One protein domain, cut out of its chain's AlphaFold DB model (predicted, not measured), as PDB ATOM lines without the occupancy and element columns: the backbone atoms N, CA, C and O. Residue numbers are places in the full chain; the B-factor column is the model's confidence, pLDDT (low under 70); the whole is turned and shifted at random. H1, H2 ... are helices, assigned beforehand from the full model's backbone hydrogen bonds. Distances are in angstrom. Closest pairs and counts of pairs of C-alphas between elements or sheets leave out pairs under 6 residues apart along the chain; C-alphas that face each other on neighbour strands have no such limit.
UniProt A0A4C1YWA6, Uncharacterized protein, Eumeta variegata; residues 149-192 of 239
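Overview. This is residues 149 to 192 of the 239 residues of an uncharacterized protein of Eumeta variegata (UniProt A0A4C1YWA6). Two separate helices, H1 and the slightly shorter H2, make the two arms of a wide, open V, with residues 169 to 172 at its corner and nothing packed between the arms. The printed part has 44 residues with two named helices, H1 then H2, and no named strand; the class is all helix. It is extended, with a radius of gyration of the C-alphas of 17.2 A, and spans 52 by 23 by 7 A.

Along the chain. Find C-alpha 149 at (147.100, 238.874, 197.907); from there H1, residues 149 to 168, runs 28.6 A to C-alpha 168 at (143.553, 210.669, 200.898). Next find C-alpha 173 at (151.366, 201.996, 208.343), where H2, residues 173 to 191, begins its 26.9 A.

Arrangement. H1 and H2 are apart, with no C-alpha of the one within 8 A of the other. Look along both backbones: in H1 and H2 every O i to N i+4 pair is within hydrogen-bond range.

Size, cuts and confidence. The C-alphas of Gly 149 and Ala 192, the two farthest apart, are 52.4 A apart. The printed part has no cut, and the link from H1 to H2 is tight. Look at residues 169 to 171 for pLDDT under 70.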
ATOM      1  N   GLY A 149     148.148 239.605 197.191       96.31
ATOM      2  CA  GLY A 149     147.100 238.874 197.907       96.31
ATOM      3  C   GLY A 149     146.487 237.718 197.106       96.31
ATOM      4  O   GLY A 149     146.179 236.674 197.679       96.31
ATOM      5  N   GLU A 150     146.330 237.858 195.787       96.00
ATOM      6  CA  GLU A 150     145.858 236.770 194.915       96.00
ATOM      7  C   GLU A 150     146.897 235.648 194.800       96.00
ATOM      8  O   GLU A 150     146.532 234.474 194.893       96.00
ATOM      9  N   VAL A 151     148.187 235.988 194.709       95.38
ATOM     10  CA  VAL A 151     149.280 235.000 194.677       95.38
ATOM     11  C   VAL A 151     149.356 234.209 195.986       95.38
ATOM     12  O   VAL A 151     149.492 232.983 195.954       95.38
ATOM     13  N   ILE A 152     149.218 234.883 197.133       95.44
ATOM     14  CA  ILE A 152     149.210 234.231 198.451       95.44
ATOM     15  C   ILE A 152     148.015 233.278 198.572       95.44
ATOM     16  O   ILE A 152     148.188 232.124 198.966       95.44
ATOM     17  N   ARG A 153     146.807 233.713 198.186       95.62
ATOM     18  CA  ARG A 153     145.608 232.853 198.220       95.62
ATOM     19  C   ARG A 153     145.756 231.617 197.337       95.62
ATOM     20  O   ARG A 153     145.384 230.525 197.762       95.62
ATOM     21  N   MET A 154     146.338 231.774 196.149       96.31
ATOM     22  CA  MET A 154     146.618 230.656 195.247       96.31
ATOM     23  C   MET A 154     147.597 229.652 195.875       96.31
ATOM     24  O   MET A 154     147.346 228.448 195.831       96.31
ATOM     25  N   HIS A 155     148.668 230.125 196.520       94.69
ATOM     26  CA  HIS A 155     149.632 229.249 197.199       94.69
ATOM     27  C   HIS A 155     149.016 228.512 198.390       94.69
ATOM     28  O   HIS A 155     149.230 227.311 198.546       94.69
ATOM     29  N   VAL A 156     148.208 229.194 199.207       95.62
ATOM     30  CA  VAL A 156     147.503 228.558 200.331       95.62
ATOM     31  C   VAL A 156     146.538 227.480 199.827       95.62
ATOM     32  O   VAL A 156     146.507 226.379 200.377       95.62
ATOM     33  N   ALA A 157     145.794 227.752 198.750       93.69
ATOM     34  CA  ALA A 157     144.913 226.763 198.130       93.69
ATOM     35  C   ALA A 157     145.694 225.552 197.594       93.69
ATOM     36  O   ALA A 157     145.290 224.411 197.823       93.69
ATOM     37  N   TYR A 158     146.840 225.786 196.947       93.81
ATOM     38  CA  TYR A 158     147.717 224.725 196.457       93.81
ATOM     39  C   TYR A 158     148.235 223.833 197.595       93.81
ATOM     40  O   TYR A 158     148.118 222.610 197.519       93.81
ATOM     41  N   ILE A 159     148.733 224.430 198.684       92.44
ATOM     42  CA  ILE A 159     149.230 223.697 199.859       92.44
ATOM     43  C   ILE A 159     148.107 222.875 200.499       92.44
ATOM     44  O   ILE A 159     148.290 221.692 200.782       92.44
ATOM     45  N   ASN A 160     146.925 223.463 200.683       91.06
ATOM     46  CA  ASN A 160     145.784 222.756 201.266       91.06
ATOM     47  C   ASN A 160     145.317 221.586 200.390       91.06
ATOM     48  O   ASN A 160     144.961 220.528 200.917       91.06
ATOM     49  N   ASN A 161     145.357 221.742 199.066       89.88
ATOM     50  CA  ASN A 161     145.053 220.656 198.142       89.88
ATOM     51  C   ASN A 161     146.113 219.545 198.223       89.88
ATOM     52  O   ASN A 161     145.765 218.378 198.368       89.88
ATOM     53  N   ALA A 162     147.401 219.896 198.248       82.06
ATOM     54  CA  ALA A 162     148.488 218.929 198.406       82.06
ATOM     55  C   ALA A 162     148.381 218.140 199.726       82.06
ATOM     56  O   ALA A 162     148.534 216.917 199.735       82.06
ATOM     57  N   ILE A 163     148.038 218.809 200.833       85.12
ATOM     58  CA  ILE A 163     147.775 218.155 202.125       85.12
ATOM     59  C   ILE A 163     146.562 217.225 202.023       85.12
ATOM     60  O   ILE A 163     146.605 216.104 202.531       85.12
ATOM     61  N   SER A 164     145.491 217.661 201.360       83.06
ATOM     62  CA  SER A 164     144.269 216.864 201.190       83.06
ATOM     63  C   SER A 164     144.531 215.604 200.368       83.06
ATOM     64  O   SER A 164     144.172 214.510 200.799       83.06
ATOM     65  N   VAL A 165     145.246 215.730 199.250       76.06
ATOM     66  CA  VAL A 165     145.699 214.597 198.435       76.06
ATOM     67  C   VAL A 165     146.566 213.658 199.275       76.06
ATOM     68  O   VAL A 165     146.309 212.460 199.318       76.06
ATOM     69  N   THR A 166     147.518 214.187 200.044       76.31
ATOM     70  CA  THR A 166     148.385 213.368 200.911       76.31
ATOM     71  C   THR A 166     147.600 212.628 202.002       76.31
ATOM     72  O   THR A 166     147.938 211.499 202.343       76.31
ATOM     73  N   ARG A 167     146.520 213.215 202.539       73.62
ATOM     74  CA  ARG A 167     145.642 212.548 203.519       73.62
ATOM     75  C   ARG A 167     144.787 211.449 202.890       73.62
ATOM     76  O   ARG A 167     144.588 210.412 203.521       73.62
ATOM     77  N   LEU A 168     144.303 211.668 201.667       72.50
ATOM     78  CA  LEU A 168     143.553 210.669 200.898       72.50
ATOM     79  C   LEU A 168     144.436 209.476 200.526       72.50
ATOM     80  O   LEU A 168     143.998 208.331 200.603       72.50
ATOM     81  N   PHE A 169     145.706 209.734 200.234       65.94
ATOM     82  CA  PHE A 169     146.735 208.712 200.109       65.94
ATOM     83  C   PHE A 169     147.441 208.497 201.443       65.94
ATOM     84  O   PHE A 169     148.661 208.587 201.509       65.94
ATOM     85  N   SER A 170     146.687 208.205 202.511       67.06
ATOM     86  CA  SER A 170     147.282 207.675 203.741       67.06
ATOM     87  C   SER A 170     147.953 206.349 203.385       67.06
ATOM     88  O   SER A 170     147.251 205.353 203.177       67.06
ATOM     89  N   PRO A 171     149.292 206.293 203.265       67.56
ATOM     90  CA  PRO A 171     149.944 205.031 203.007       67.56
ATOM     91  C   PRO A 171     149.668 204.183 204.249       67.56
ATOM     92  O   PRO A 171     149.754 204.685 205.375       67.56
ATOM     93  N   SER A 172     149.269 202.923 204.071       82.69
ATOM     94  CA  SER A 172     149.081 202.041 205.222       82.69
ATOM     95  C   SER A 172     150.335 202.105 206.103       82.69
ATOM     96  O   SER A 172     151.447 202.243 205.592       82.69
ATOM     97  N   ARG A 173     150.196 202.014 207.435       72.69
ATOM     98  CA  ARG A 173     151.366 201.996 208.343       72.69
ATOM     99  C   ARG A 173     152.451 201.022 207.854       72.69
ATOM    100  O   ARG A 173     153.638 201.311 207.954       72.69
ATOM    101  N   ASN A 174     152.021 199.937 207.212       77.44
ATOM    102  CA  ASN A 174     152.867 198.928 206.591       77.44
ATOM    103  C   ASN A 174     153.671 199.433 205.379       77.44
ATOM    104  O   ASN A 174     154.810 199.006 205.212       77.44
ATOM    105  N   SER A 175     153.143 200.317 204.525       77.38
ATOM    106  CA  SER A 175     153.903 200.849 203.383       77.38
ATOM    107  C   SER A 175     154.935 201.892 203.811       77.38
ATOM    108  O   SER A 175     156.057 201.865 203.306       77.38
ATOM    109  N   VAL A 176     154.611 202.732 204.799       78.00
ATOM    110  CA  VAL A 176     155.585 203.657 205.406       78.00
ATOM    111  C   VAL A 176     156.716 202.867 206.066       78.00
ATOM    112  O   VAL A 176     157.887 203.118 205.792       78.00
ATOM    113  N   GLN A 177     156.384 201.850 206.864       84.88
ATOM    114  CA  GLN A 177     157.377 200.999 207.520       84.88
ATOM    115  C   GLN A 177     158.254 200.238 206.515       84.88
ATOM    116  O   GLN A 177     159.473 200.213 206.670       84.88
ATOM    117  N   ARG A 178     157.673 199.680 205.443       82.88
ATOM    118  CA  ARG A 178     158.441 199.022 204.368       82.88
ATOM    119  C   ARG A 178     159.381 199.985 203.650       82.88
ATOM    120  O   ARG A 178     160.503 199.596 203.342       82.88
ATOM    121  N   PHE A 179     158.956 201.225 203.414       87.19
ATOM    122  CA  PHE A 179     159.814 202.247 202.820       87.19
ATOM    123  C   PHE A 179     161.010 202.580 203.723       87.19
ATOM    124  O   PHE A 179     162.147 202.625 203.249       87.19
ATOM    125  N   TYR A 180     160.779 202.751 205.030       88.12
ATOM    126  CA  TYR A 180     161.856 202.985 205.995       88.12
ATOM    127  C   TYR A 180     162.823 201.802 206.090       88.12
ATOM    128  O   TYR A 180     164.034 202.009 206.034       88.12
ATOM    129  N   GLU A 181     162.316 200.570 206.152       90.12
ATOM    130  CA  GLU A 181     163.152 199.363 206.161       90.12
ATOM    131  C   GLU A 181     163.955 199.208 204.863       90.12
ATOM    132  O   GLU A 181     165.147 198.901 204.893       90.12
ATOM    133  N   GLN A 182     163.351 199.494 203.708       91.25
ATOM    134  CA  GLN A 182     164.053 199.462 202.425       91.25
ATOM    135  C   GLN A 182     165.162 200.517 202.356       91.25
ATOM    136  O   GLN A 182     166.258 200.235 201.867       91.25
ATOM    137  N   ARG A 183     164.908 201.728 202.864       91.12
ATOM    138  CA  ARG A 183     165.915 202.791 202.926       91.12
ATOM    139  C   ARG A 183     167.048 202.429 203.885       91.12
ATOM    140  O   ARG A 183     168.203 202.616 203.519       91.12
ATOM    141  N   LYS A 184     166.722 201.857 205.048       91.69
ATOM    142  CA  LYS A 184     167.688 201.381 206.046       91.69
ATOM    143  C   LYS A 184     168.615 200.306 205.473       91.69
ATOM    144  O   LYS A 184     169.823 200.379 205.683       91.69
ATOM    145  N   ARG A 185     168.069 199.359 204.699       89.50
ATOM    146  CA  ARG A 185     168.860 198.342 203.981       89.50
ATOM    147  C   ARG A 185     169.804 198.975 202.967       89.50
ATOM    148  O   ARG A 185     170.997 198.744 203.050       89.50
ATOM    149  N   ARG A 186     169.315 199.885 202.118       87.06
ATOM    150  CA  ARG A 186     170.171 200.590 201.144       87.06
ATOM    151  C   ARG A 186     171.303 201.376 201.802       87.06
ATOM    152  O   ARG A 186     172.413 201.387 201.288       87.06
ATOM    153  N   THR A 187     171.043 202.038 202.930       85.19
ATOM    154  CA  THR A 187     172.100 202.735 203.676       85.19
ATOM    155  C   THR A 187     173.090 201.769 204.320       85.19
ATOM    156  O   THR A 187     174.272 202.086 204.372       85.19
ATOM    157  N   ALA A 188     172.633 200.597 204.770       86.44
ATOM    158  CA  ALA A 188     173.510 199.553 205.290       86.44
ATOM    159  C   ALA A 188     174.379 198.943 204.179       86.44
ATOM    160  O   ALA A 188     175.572 198.775 204.389       86.44
ATOM    161  N   ASP A 189     173.824 198.710 202.988       83.62
ATOM    162  CA  ASP A 189     174.558 198.184 201.829       83.62
ATOM    163  C   ASP A 189     175.635 199.173 201.347       83.62
ATOM    164  O   ASP A 189     176.761 198.781 201.039       83.62
ATOM    165  N   LEU A 190     175.318 200.475 201.344       84.56
ATOM    166  CA  LEU A 190     176.283 201.535 201.039       84.56
ATOM    167  C   LEU A 190     177.379 201.646 202.110       84.56
ATOM    168  O   LEU A 190     178.544 201.841 201.772       84.56
ATOM    169  N   ALA A 191     177.023 201.504 203.391       82.12
ATOM    170  CA  ALA A 191     177.984 201.528 204.494       82.12
ATOM    171  C   ALA A 191     178.862 200.264 204.545       82.12
ATOM    172  O   ALA A 191     180.015 200.340 204.958       82.12
ATOM    173  N   ALA A 192     178.345 199.121 204.088       86.00
ATOM    174  CA  ALA A 192     179.059 197.847 204.030       86.00
ATOM    175  C   ALA A 192     180.070 197.761 202.871       86.00
ATOM    176  O   ALA A 192     180.660 196.707 202.651       86.00
TER     177      ALA A 192